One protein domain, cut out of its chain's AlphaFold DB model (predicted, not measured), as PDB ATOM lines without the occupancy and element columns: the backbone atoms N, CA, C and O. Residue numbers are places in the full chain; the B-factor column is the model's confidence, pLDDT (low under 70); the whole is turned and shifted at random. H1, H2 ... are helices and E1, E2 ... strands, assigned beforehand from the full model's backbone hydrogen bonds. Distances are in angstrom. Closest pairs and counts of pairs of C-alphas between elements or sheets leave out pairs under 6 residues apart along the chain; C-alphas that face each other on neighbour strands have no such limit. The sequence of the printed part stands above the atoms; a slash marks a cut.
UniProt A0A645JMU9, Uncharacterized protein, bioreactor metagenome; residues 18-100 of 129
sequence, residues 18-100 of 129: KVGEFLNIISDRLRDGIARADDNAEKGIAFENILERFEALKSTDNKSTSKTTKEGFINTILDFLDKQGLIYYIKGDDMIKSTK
ATOM      1  N   LYS A  18     -28.958 -16.216  37.728       91.25
ATOM      2  CA  LYS A  18     -27.905 -16.513  36.754       91.25
ATOM      3  C   LYS A  18     -27.994 -17.975  36.328       91.25
ATOM      4  O   LYS A  18     -28.217 -18.838  37.166       91.25
ATOM      5  N   VAL A  19     -27.761 -18.287  35.050       89.56
ATOM      6  CA  VAL A  19     -27.820 -19.683  34.565       89.56
ATOM      7  C   VAL A  19     -26.878 -20.588  35.362       89.56
ATOM      8  O   VAL A  19     -27.285 -21.674  35.752       89.56
ATOM      9  N   GLY A  20     -25.664 -20.128  35.688       88.38
ATOM     10  CA  GLY A  20     -24.734 -20.894  36.525       88.38
ATOM     11  C   GLY A  20     -25.266 -21.188  37.934       88.38
ATOM     12  O   GLY A  20     -25.106 -22.294  38.433       88.38
ATOM     13  N   GLU A  21     -25.961 -20.234  38.553       90.06
ATOM     14  CA  GLU A  21     -26.639 -20.447  39.839       90.06
ATOM     15  C   GLU A  21     -27.795 -21.442  39.690       90.06
ATOM     16  O   GLU A  21     -27.933 -22.362  40.489       90.06
ATOM     17  N   PHE A  22     -28.576 -21.319  38.615       91.06
ATOM     18  CA  PHE A  22     -29.664 -22.242  38.312       91.06
ATOM     19  C   PHE A  22     -29.174 -23.685  38.116       91.06
ATOM     20  O   PHE A  22     -29.828 -24.612  38.586       91.06
ATOM     21  N   LEU A  23     -28.007 -23.887  37.491       90.00
ATOM     22  CA  LEU A  23     -27.374 -25.206  37.373       90.00
ATOM     23  C   LEU A  23     -27.082 -25.823  38.744       90.00
ATOM     24  O   LEU A  23     -27.388 -26.997  38.956       90.00
ATOM     25  N   ASN A  24     -26.541 -25.033  39.674       90.25
ATOM     26  CA  ASN A  24     -26.259 -25.499  41.031       90.25
ATOM     27  C   ASN A  24     -27.553 -25.879  41.760       90.25
ATOM     28  O   ASN A  24     -27.638 -26.969  42.321       90.25
ATOM     29  N   ILE A  25     -28.590 -25.038  41.657       92.19
ATOM     30  CA  ILE A  25     -29.907 -25.332  42.237       92.19
ATOM     31  C   ILE A  25     -30.467 -26.647  41.685       92.19
ATOM     32  O   ILE A  25     -31.020 -27.430  42.450       92.19
ATOM     33  N   ILE A  26     -30.332 -26.919  40.383       90.50
ATOM     34  CA  ILE A  26     -30.779 -28.194  39.802       90.50
ATOM     35  C   ILE A  26     -30.047 -29.367  40.458       90.50
ATOM     36  O   ILE A  26     -30.710 -30.290  40.927       90.50
ATOM     37  N   SER A  27     -28.711 -29.335  40.521       90.56
ATOM     38  CA  SER A  27     -27.936 -30.412  41.154       90.56
ATOM     39  C   SER A  27     -28.344 -30.620  42.614       90.56
ATOM     40  O   SER A  27     -28.540 -31.757  43.034       90.56
ATOM     41  N   ASP A  28     -28.530 -29.542  43.376       92.12
ATOM     42  CA  ASP A  28     -28.916 -29.627  44.787       92.12
ATOM     43  C   ASP A  28     -30.334 -30.181  44.955       92.12
ATOM     44  O   ASP A  28     -30.550 -31.085  45.755       92.12
ATOM     45  N   ARG A  29     -31.296 -29.746  44.132       89.50
ATOM     46  CA  ARG A  29     -32.668 -30.277  44.173       89.50
ATOM     47  C   ARG A  29     -32.759 -31.740  43.766       89.50
ATOM     48  O   ARG A  29     -33.586 -32.462  44.319       89.50
ATOM     49  N   LEU A  30     -31.929 -32.184  42.825       90.06
ATOM     50  CA  LEU A  30     -31.844 -33.596  42.465       90.06
ATOM     51  C   LEU A  30     -31.263 -34.426  43.618       90.06
ATOM     52  O   LEU A  30     -31.818 -35.473  43.931       90.06
ATOM     53  N   ARG A  31     -30.212 -33.940  44.295       90.31
ATOM     54  CA  ARG A  31     -29.652 -34.592  45.494       90.31
ATOM     55  C   ARG A  31     -30.654 -34.652  46.643       90.31
ATOM     56  O   ARG A  31     -30.811 -35.712  47.239       90.31
ATOM     57  N   ASP A  32     -31.362 -33.556  46.908       88.25
ATOM     58  CA  ASP A  32     -32.432 -33.529  47.907       88.25
ATOM     59  C   ASP A  32     -33.523 -34.562  47.575       88.25
ATOM     60  O   ASP A  32     -34.042 -35.230  48.464       88.25
ATOM     61  N   GLY A  33     -33.881 -34.690  46.291       84.75
ATOM     62  CA  GLY A  33     -34.854 -35.673  45.814       84.75
ATOM     63  C   GLY A  33     -34.399 -37.118  46.014       84.75
ATOM     64  O   GLY A  33     -35.213 -37.949  46.391       84.75
ATOM     65  N   ILE A  34     -33.105 -37.411  45.836       85.69
ATOM     66  CA  ILE A  34     -32.523 -38.727  46.162       85.69
ATOM     67  C   ILE A  34     -32.587 -38.977  47.670       85.69
ATOM     68  O   ILE A  34     -33.011 -40.045  48.086       85.69
ATOM     69  N   ALA A  35     -32.210 -37.993  48.489       85.00
ATOM     70  CA  ALA A  35     -32.212 -38.135  49.946       85.00
ATOM     71  C   ALA A  35     -33.621 -38.324  50.537       85.00
ATOM     72  O   ALA A  35     -33.759 -38.924  51.598       85.00
ATOM     73  N   ARG A  36     -34.652 -37.793  49.866       78.31
ATOM     74  CA  ARG A  36     -36.065 -37.968  50.233       78.31
ATOM     75  C   ARG A  36     -36.707 -39.214  49.627       78.31
ATOM     76  O   ARG A  36     -37.772 -39.614  50.080       78.31
ATOM     77  N   ALA A  37     -36.114 -39.799  48.590       72.50
ATOM     78  CA  ALA A  37     -36.665 -40.986  47.965       72.50
ATOM     79  C   ALA A  37     -36.459 -42.194  48.890       72.50
ATOM     80  O   ALA A  37     -35.332 -42.625  49.114       72.50
ATOM     81  N   ASP A  38     -37.555 -42.749  49.402       64.88
ATOM     82  CA  ASP A  38     -37.537 -44.053  50.062       64.88
ATOM     83  C   ASP A  38     -37.089 -45.146  49.073       64.88
ATOM     84  O   ASP A  38     -37.533 -45.168  47.919       64.88
ATOM     85  N   ASP A  39     -36.292 -46.115  49.543       55.91
ATOM     86  CA  ASP A  39     -35.751 -47.253  48.764       55.91
ATOM     87  C   ASP A  39     -36.831 -48.093  48.030       55.91
ATOM     88  O   ASP A  39     -36.521 -48.929  47.182       55.91
ATOM     89  N   ASN A  40     -38.117 -47.878  48.331       51.03
ATOM     90  CA  ASN A  40     -39.269 -48.586  47.761       51.03
ATOM     91  C   ASN A  40     -39.983 -47.827  46.618       51.03
ATOM     92  O   ASN A  40     -41.120 -48.155  46.258       51.03
ATOM     93  N   ALA A  41     -39.368 -46.793  46.041       53.00
ATOM     94  CA  ALA A  41     -40.022 -45.903  45.083       53.00
ATOM     95  C   ALA A  41     -40.095 -46.449  43.637       53.00
ATOM     96  O   ALA A  41     -39.636 -45.810  42.693       53.00
ATOM     97  N   GLU A  42     -40.804 -47.561  43.408       53.75
ATOM     98  CA  GLU A  42     -41.225 -47.975  42.049       53.75
ATOM     99  C   GLU A  42     -42.220 -46.982  41.388       53.75
ATOM    100  O   GLU A  42     -42.577 -47.137  40.220       53.75
ATOM    101  N   LYS A  43     -42.701 -45.954  42.109       57.38
ATOM    102  CA  LYS A  43     -43.762 -45.029  41.648       57.38
ATOM    103  C   LYS A  43     -43.377 -43.540  41.621       57.38
ATOM    104  O   LYS A  43     -44.251 -42.709  41.368       57.38
ATOM    105  N   GLY A  44     -42.112 -43.199  41.875       68.62
ATOM    106  CA  GLY A  44     -41.630 -41.814  41.975       68.62
ATOM    107  C   GLY A  44     -40.806 -41.329  40.777       68.62
ATOM    108  O   GLY A  44     -40.582 -42.051  39.805       68.62
ATOM    109  N   ILE A  45     -40.335 -40.081  40.846       79.81
ATOM    110  CA  ILE A  45     -39.302 -39.570  39.937       79.81
ATOM    111  C   ILE A  45     -37.981 -40.280  40.256       79.81
ATOM    112  O   ILE A  45     -37.523 -40.260  41.394       79.81
ATOM    113  N   ALA A  46     -37.335 -40.869  39.248       85.81
ATOM    114  CA  ALA A  46     -36.018 -41.488  39.401       85.81
ATOM    115  C   ALA A  46     -34.911 -40.416  39.472       85.81
ATOM    116  O   ALA A  46     -34.181 -40.199  38.501       85.81
ATOM    117  N   PHE A  47     -34.824 -39.711  40.605       86.19
ATOM    118  CA  PHE A  47     -33.888 -38.602  40.813       86.19
ATOM    119  C   PHE A  47     -32.426 -39.010  40.596       86.19
ATOM    120  O   PHE A  47     -31.681 -38.244  39.989       86.19
ATOM    121  N   GLU A  48     -32.042 -40.225  40.998       87.81
ATOM    122  CA  GLU A  48     -30.693 -40.767  40.796       87.81
ATOM    123  C   GLU A  48     -30.333 -40.863  39.307       87.81
ATOM    124  O   GLU A  48     -29.336 -40.288  38.872       87.81
ATOM    125  N   ASN A  49     -31.213 -41.459  38.495       88.69
ATOM    126  CA  ASN A  49     -31.028 -41.562  37.044       88.69
ATOM    127  C   ASN A  49     -30.931 -40.185  36.366       88.69
ATOM    128  O   ASN A  49     -30.215 -40.017  35.375       88.69
ATOM    129  N   ILE A  50     -31.694 -39.196  36.850       89.81
ATOM    130  CA  ILE A  50     -31.660 -37.832  36.306       89.81
ATOM    131  C   ILE A  50     -30.357 -37.137  36.706       89.81
ATOM    132  O   ILE A  50     -29.728 -36.519  35.847       89.81
ATOM    133  N   LEU A  51     -29.936 -37.261  37.969       90.44
ATOM    134  CA  LEU A  51     -28.688 -36.682  38.463       90.44
ATOM    135  C   LEU A  51     -27.482 -37.269  37.735       90.44
ATOM    136  O   LEU A  51     -26.652 -36.508  37.252       90.44
ATOM    137  N   GLU A  52     -27.414 -38.592  37.585       89.19
ATOM    138  CA  GLU A  52     -26.327 -39.262  36.865       89.19
ATOM    139  C   GLU A  52     -26.215 -38.734  35.430       89.19
ATOM    140  O   GLU A  52     -25.141 -38.329  34.982       89.19
ATOM    141  N   ARG A  53     -27.342 -38.649  34.711       89.12
ATOM    142  CA  ARG A  53     -27.364 -38.114  33.343       89.12
ATOM    143  C   ARG A  53     -26.994 -36.638  33.283       89.12
ATOM    144  O   ARG A  53     -26.348 -36.225  32.323       89.12
ATOM    145  N   PHE A  54     -27.419 -35.848  34.265       89.06
ATOM    146  CA  PHE A  54     -27.119 -34.423  34.326       89.06
ATOM    147  C   PHE A  54     -25.637 -34.168  34.620       89.06
ATOM    148  O   PHE A  54     -25.017 -33.330  33.969       89.06
ATOM    149  N   GLU A  55     -25.045 -34.923  35.543       87.06
ATOM    150  CA  GLU A  55     -23.625 -34.832  35.893       87.06
ATOM    151  C   GLU A  55     -22.708 -35.429  34.812       87.06
ATOM    152  O   GLU A  55     -21.590 -34.951  34.635       87.06
ATOM    153  N   ALA A  56     -23.188 -36.400  34.027       86.88
ATOM    154  CA  ALA A  56     -22.463 -36.955  32.880       86.88
ATOM    155  C   ALA A  56     -22.323 -35.977  31.695       86.88
ATOM    156  O   ALA A  56     -21.521 -36.213  30.783       86.88
ATOM    157  N   LEU A  57     -23.098 -34.887  31.669       85.62
ATOM    158  CA  LEU A  57     -22.909 -33.820  30.689       85.62
ATOM    159  C   LEU A  57     -21.554 -33.144  30.915       85.62
ATOM    160  O   LEU A  57     -21.136 -32.895  32.043       85.62
ATOM    161  N   LYS A  58     -20.872 -32.795  29.822       76.31
ATOM    162  CA  LYS A  58     -19.554 -32.160  29.907       76.31
ATOM    163  C   LYS A  58     -19.680 -30.801  30.598       76.31
ATOM    164  O   LYS A  58     -20.391 -29.935  30.092       76.31
ATOM    165  N   SER A  59     -18.956 -30.594  31.694       67.00
ATOM    166  CA  SER A  59     -18.663 -29.247  32.190       67.00
ATOM    167  C   SER A  59     -17.613 -28.632  31.275       67.00
ATOM    168  O   SER A  59     -16.590 -29.261  31.000       67.00
ATOM    169  N   THR A  60     -17.865 -27.436  30.751       62.12
ATOM    170  CA  THR A  60     -16.873 -26.740  29.925       62.12
ATOM    171  C   THR A  60     -16.710 -25.325  30.430       62.12
ATOM    172  O   THR A  60     -17.702 -24.627  30.588       62.12
ATOM    173  N   ASP A  61     -15.467 -24.880  30.595       58.06
ATOM    174  CA  ASP A  61     -15.157 -23.518  31.058       58.06
ATOM    175  C   ASP A  61     -15.551 -22.433  30.038       58.06
ATOM    176  O   ASP A  61     -15.581 -21.241  30.342       58.06
ATOM    177  N   ASN A  62     -15.876 -22.845  28.810       62.78
ATOM    178  CA  ASN A  62     -16.370 -21.976  27.753       62.78
ATOM    179  C   ASN A  62     -17.906 -21.964  27.739       62.78
ATOM    180  O   ASN A  62     -18.541 -22.968  28.050       62.78
ATOM    181  N   LYS A  63     -18.521 -20.862  27.283       63.81
ATOM    182  CA  LYS A  63     -19.966 -20.793  26.981       63.81
ATOM    183  C   LYS A  63     -20.315 -21.688  25.783       63.81
ATOM    184  O   LYS A  63     -20.589 -21.212  24.683       63.81
ATOM    185  N   SER A  64     -20.246 -22.999  25.972       64.00
ATOM    186  CA  SER A  64     -20.591 -23.975  24.954       64.00
ATOM    187  C   SER A  64     -22.104 -24.029  24.799       64.00
ATOM    188  O   SER A  64     -22.851 -24.217  25.757       64.00
ATOM    189  N   THR A  65     -22.572 -23.893  23.563       69.81
ATOM    190  CA  THR A  65     -23.985 -24.077  23.206       69.81
ATOM    191  C   THR A  65     -24.286 -25.513  22.774       69.81
ATOM    192  O   THR A  65     -25.390 -25.801  22.313       69.81
ATOM    193  N   SER A  66     -23.309 -26.422  22.867       78.00
ATOM    194  CA  SER A  66     -23.496 -27.819  22.484       78.00
ATOM    195  C   SER A  66     -24.401 -28.531  23.484       78.00
ATOM    196  O   SER A  66     -24.142 -28.514  24.681       78.00
ATOM    197  N   LYS A  67     -25.411 -29.258  22.997       75.12
ATOM    198  CA  LYS A  67     -26.349 -30.036  23.834       75.12
ATOM    199  C   LYS A  67     -25.686 -31.130  24.680       75.12
ATOM    200  O   LYS A  67     -26.339 -31.725  25.526       75.12
ATOM    201  N   THR A  68     -24.415 -31.424  24.419       77.25
ATOM    202  CA  THR A  68     -23.595 -32.369  25.186       77.25
ATOM    203  C   THR A  68     -22.965 -31.755  26.439       77.25
ATOM    204  O   THR A  68     -22.303 -32.475  27.186       77.25
ATOM    205  N   THR A  69     -23.144 -30.450  26.669       84.62
ATOM    206  CA  THR A  69     -22.703 -29.743  27.879       84.62
ATOM    207  C   THR A  69     -23.894 -29.368  28.749       84.62
ATOM    208  O   THR A  69     -25.024 -29.272  28.255       84.62
ATOM    209  N   LYS A  70     -23.649 -29.152  30.047       85.00
ATOM    210  CA  LYS A  70     -24.695 -28.761  31.007       85.00
ATOM    211  C   LYS A  70     -25.392 -27.477  30.564       85.00
ATOM    212  O   LYS A  70     -26.619 -27.411  30.512       85.00
ATOM    213  N   GLU A  71     -24.603 -26.499  30.139       84.25
ATOM    214  CA  GLU A  71     -25.060 -25.197  29.670       84.25
ATOM    215  C   GLU A  71     -25.889 -25.338  28.392       84.25
ATOM    216  O   GLU A  71     -26.996 -24.816  28.322       84.25
ATOM    217  N   GLY A  72     -25.417 -26.077  27.384       86.62
ATOM    218  CA  GLY A  72     -26.146 -26.220  26.123       86.62
ATOM    219  C   GLY A  72     -27.453 -27.008  26.259       86.62
ATOM    220  O   GLY A  72     -28.452 -26.669  25.614       86.62
ATOM    221  N   PHE A  73     -27.483 -28.027  27.124       88.81
ATOM    222  CA  PHE A  73     -28.716 -28.745  27.444       88.81
ATOM    223  C   PHE A  73     -29.726 -27.829  28.146       88.81
ATOM    224  O   PHE A  73     -30.860 -27.693  27.682       88.81
ATOM    225  N   ILE A  74     -29.306 -27.125  29.201       90.38
ATOM    226  CA  ILE A  74     -30.184 -26.223  29.954       90.38
ATOM    227  C   ILE A  74     -30.632 -25.031  29.115       90.38
ATOM    228  O   ILE A  74     -31.814 -24.703  29.127       90.38
ATOM    229  N   ASN A  75     -29.765 -24.468  28.274       90.06
ATOM    230  CA  ASN A  75     -30.137 -23.427  27.317       90.06
ATOM    231  C   ASN A  75     -31.275 -23.869  26.392       90.06
ATOM    232  O   ASN A  75     -32.139 -23.063  26.062       90.06
ATOM    233  N   THR A  76     -31.319 -25.150  26.012       91.62
ATOM    234  CA  THR A  76     -32.415 -25.691  25.196       91.62
ATOM    235  C   THR A  76     -33.745 -25.685  25.962       91.62
ATOM    236  O   THR A  76     -34.782 -25.355  25.386       91.62
ATOM    237  N   ILE A  77     -33.724 -26.019  27.255       92.88
ATOM    238  CA  ILE A  77     -34.913 -25.986  28.121       92.88
ATOM    239  C   ILE A  77     -35.353 -24.539  28.366       92.88
ATOM    240  O   ILE A  77     -36.532 -24.225  28.218       92.88
ATOM    241  N   LEU A  78     -34.416 -23.646  28.685       93.62
ATOM    242  CA  LEU A  78     -34.702 -22.229  28.913       93.62
ATOM    243  C   LEU A  78     -35.276 -21.566  27.656       93.62
ATOM    244  O   LEU A  78     -36.278 -20.864  27.746       93.62
ATOM    245  N   ASP A  79     -34.734 -21.871  26.476       94.19
ATOM    246  CA  ASP A  79     -35.286 -21.421  25.193       94.19
ATOM    247  C   ASP A  79     -36.721 -21.889  24.973       94.19
ATOM    248  O   ASP A  79     -37.543 -21.165  24.412       94.19
ATOM    249  N   PHE A  80     -37.026 -23.124  25.367       95.56
ATOM    250  CA  PHE A  80     -38.382 -23.640  25.279       95.56
ATOM    251  C   PHE A  80     -39.322 -22.878  26.221       95.56
ATOM    252  O   PHE A  80     -40.376 -22.423  25.781       95.56
ATOM    253  N   LEU A  81     -38.936 -22.688  27.485       94.25
ATOM    254  CA  LEU A  81     -39.742 -21.974  28.481       94.25
ATOM    255  C   LEU A  81     -39.961 -20.498  28.107       94.25
ATOM    256  O   LEU A  81     -41.064 -19.977  28.287       94.25
ATOM    257  N   ASP A  82     -38.941 -19.847  27.545       95.00
ATOM    258  CA  ASP A  82     -39.004 -18.473  27.033       95.00
ATOM    259  C   ASP A  82     -39.971 -18.370  25.843       95.00
ATOM    260  O   ASP A  82     -40.882 -17.542  25.846       95.00
ATOM    261  N   LYS A  83     -39.902 -19.306  24.882       95.88
ATOM    262  CA  LYS A  83     -40.866 -19.393  23.764       95.88
ATOM    263  C   LYS A  83     -42.308 -19.617  24.221       95.88
ATOM    264  O   LYS A  83     -43.231 -19.145  23.562       95.88
ATOM    265  N   GLN A  84     -42.519 -20.327  25.329       94.50
ATOM    266  CA  GLN A  84     -43.849 -20.488  25.932       94.50
ATOM    267  C   GLN A  84     -44.304 -19.251  26.729       94.50
ATOM    268  O   GLN A  84     -45.448 -19.206  27.202       94.50
ATOM    269  N   GLY A  85     -43.442 -18.242  26.880       93.31
ATOM    270  CA  GLY A  85     -43.697 -17.018  27.634       93.31
ATOM    271  C   GLY A  85     -43.753 -17.237  29.143       93.31
ATOM    272  O   GLY A  85     -44.414 -16.466  29.838       93.31
ATOM    273  N   LEU A  86     -43.138 -18.310  29.652       92.38
ATOM    274  CA  LEU A  86     -43.095 -18.632  31.085       92.38
ATOM    275  C   LEU A  86     -41.939 -17.917  31.790       92.38
ATOM    276  O   LEU A  86     -42.071 -17.482  32.931       92.38
ATOM    277  N   ILE A  87     -40.822 -17.743  31.092       94.25
ATOM    278  CA  ILE A  87     -39.669 -16.983  31.575       94.25
ATOM    279  C   ILE A  87     -39.262 -15.941  30.533       94.25
ATOM    280  O   ILE A  87     -39.715 -15.998  29.395       94.25
ATOM    281  N   TYR A  88     -38.415 -15.009  30.945       93.44
ATOM    282  CA  TYR A  88     -37.552 -14.223  30.081       93.44
ATOM    283  C   TYR A  88     -36.145 -14.803  30.178       93.44
ATOM    284  O   TYR A  88     -35.551 -14.772  31.262       93.44
ATOM    285  N   TYR A  89     -35.615 -15.313  29.066       94.19
ATOM    286  CA  TYR A  89     -34.245 -15.820  29.009       94.19
ATOM    287  C   TYR A  89     -33.308 -14.867  28.249       94.19
ATOM    288  O   TYR A  89     -33.292 -14.801  27.020       94.19
ATOM    289  N   ILE A  90     -32.489 -14.116  28.990       91.19
ATOM    290  CA  ILE A  90     -31.541 -13.136  28.445       91.19
ATOM    291  C   ILE A  90     -30.193 -13.826  28.211       91.19
ATOM    292  O   ILE A  90     -29.300 -13.785  29.057       91.19
ATOM    293  N   LYS A  91     -30.039 -14.452  27.040       86.31
ATOM    294  CA  LYS A  91     -28.829 -15.210  26.653       86.31
ATOM    295  C   LYS A  91     -27.523 -14.425  26.741       86.31
ATOM    296  O   LYS A  91     -26.491 -14.998  27.058       86.31
ATOM    297  N   GLY A  92     -27.545 -13.129  26.423       84.88
ATOM    298  CA  GLY A  92     -26.334 -12.299  26.461       84.88
ATOM    299  C   GLY A  92     -25.728 -12.219  27.864       84.88
ATOM    300  O   GLY A  92     -24.511 -12.304  28.022       84.88
ATOM    301  N   ASP A  93     -26.598 -12.161  28.873       85.69
ATOM    302  CA  ASP A  93     -26.230 -11.948  30.272       85.69
ATOM    303  C   ASP A  93     -26.348 -13.216  31.130       85.69
ATOM    304  O   ASP A  93     -26.125 -13.150  32.344       85.69
ATOM    305  N   ASP A  94     -26.711 -14.354  30.529       88.06
ATOM    306  CA  ASP A  94     -27.053 -15.613  31.203       88.06
ATOM    307  C   ASP A  94     -28.017 -15.394  32.381       88.06
ATOM    308  O   ASP A  94     -27.775 -15.862  33.497       88.06
ATOM    309  N   MET A  95     -29.088 -14.629  32.158       91.38
ATOM    310  CA  MET A  95     -30.083 -14.304  33.183       91.38
ATOM    311  C   MET A  95     -31.447 -14.890  32.838       91.38
ATOM    312  O   MET A  95     -31.916 -14.783  31.704       91.38
ATOM    313  N   ILE A  96     -32.107 -15.451  33.843       92.50
ATOM    314  CA  ILE A  96     -33.468 -15.974  33.760       92.50
ATOM    315  C   ILE A  96     -34.348 -15.153  34.694       92.50
ATOM    316  O   ILE A  96     -33.958 -14.857  35.822       92.50
ATOM    317  N   LYS A  97     -35.550 -14.805  34.244       91.75
ATOM    318  CA  LYS A  97     -36.551 -14.122  35.065       91.75
ATOM    319  C   LYS A  97     -37.932 -14.717  34.818       91.75
ATOM    320  O   LYS A  97     -38.263 -14.993  33.671       91.75
ATOM    321  N   SER A  98     -38.756 -14.884  35.847       89.88
ATOM    322  CA  SER A  98     -40.136 -15.348  35.662       89.88
ATOM    323  C   SER A  98     -41.013 -14.297  34.969       89.88
ATOM    324  O   SER A  98     -40.789 -13.082  35.064       89.88
ATOM    325  N   THR A  99     -42.033 -14.764  34.252       91.00
ATOM    326  CA  THR A  99     -43.135 -13.911  33.796       91.00
ATOM    327  C   THR A  99     -44.341 -14.071  34.719       91.00
ATOM    328  O   THR A  99     -44.529 -15.107  35.353       91.00
ATOM    329  N   LYS A 100     -45.258 -13.095  34.684       88.62
ATOM    330  CA  LYS A 100     -46.553 -13.192  35.382       88.62
ATOM    331  C   LYS A 100     -47.373 -14.421  34.975       88.62
ATOM    332  O   LYS A 100     -48.243 -14.859  35.724       88.62
TER     333      LYS A 100
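Overview. This is residues 18 to 100 of the 129 residues of an uncharacterized protein of bioreactor metagenome (UniProt A0A645JMU9). A small hairpin of two strands, E1 and E2, and the helix H3 next to it make one end of a flat model, while a long helix, H1, runs from that end along the longest axis, with the shorter H2 folded back beside its later part as a helical hairpin. H3 is set crosswise to H1 where H1 begins, and at the far end the turn between H1 and H2 sticks out with residues 38 to 43. The printed part has 83 residues, with three named helices and two named strands in the order H1, H2, H3, E1, E2; the sheet, in the order E1, E2, is antiparallel and the class is mostly helix. The whole is only just loose, close to compact, with a radius of gyration of the C-alphas of 14.3 A and spans of 43, 33 and 17 A.

Arrangement. The strands E1, residues 87 to 90, and E2, residues 95 to 98, form an antiparallel hairpin with 162 degrees between their directions. N 88 and O 97, at 2.7 A, and N 97 and O 88, at 3.0 A, are within hydrogen-bond range. The closest C-alphas of E1 and H3, residues 70 to 83, are those of Tyr 88 and Asp 82, 5.4 A apart. H3 and E2 are near each other, with 5 pairs of C-alphas within 10 A. The closest C-alphas of E2 and H1, residues 19 to 36, are those of Met 95 and Val 19, 6.0 A apart. H1 and H3 only just touch, with 3 pairs of C-alphas within 8 A, made by residues 19 to 23 of H1 and 70 to 74 of H3; the closest are those of Leu 23 and Lys 70, 7.8 A apart. Their lines are about perpendicular, at 80 degrees. H1 touches H2, residues 47 to 55, with its residues 27 to 34 alone, at a shallow tilt of 30 degrees, opposite ways; the closest C-alphas are those of Ile 34 and Phe 47, 5.5 A apart. H2 and H3 are close but not clearly touching, with the C-alphas of Phe 54 and Lys 70 closest at 7.0 A. H2 is apart from E1 and E2. In H1, H2 and H3 every O i to N i+4 pair is within hydrogen-bond range.

Along the chain. H1 begins at C-alpha 19, at (-27.820, -19.683, 34.565), and measures 25.5 A to C-alpha 36. H2 measures 12.0 A, and H3 runs 20.0 A from C-alpha 70 at (-24.695, -28.761, 31.007). E1 measures 9.5 A and E2 10.4 A, ending at C-alpha 98 at (-40.136, -15.348, 35.662).

Size, cuts and confidence. The two C-alphas farthest apart, those of Asn 40 and Gly 92, are 44.0 A apart. The printed part has no cut. The link from H2 to H3, residues 56 to 69, is long; that from H1 to H2 is short, and those from H3 to E1 and from E1 to E2 are tight. The mean pLDDT of the printed part is 83.9, and residues 38 to 44 and 59 to 65 are under 70.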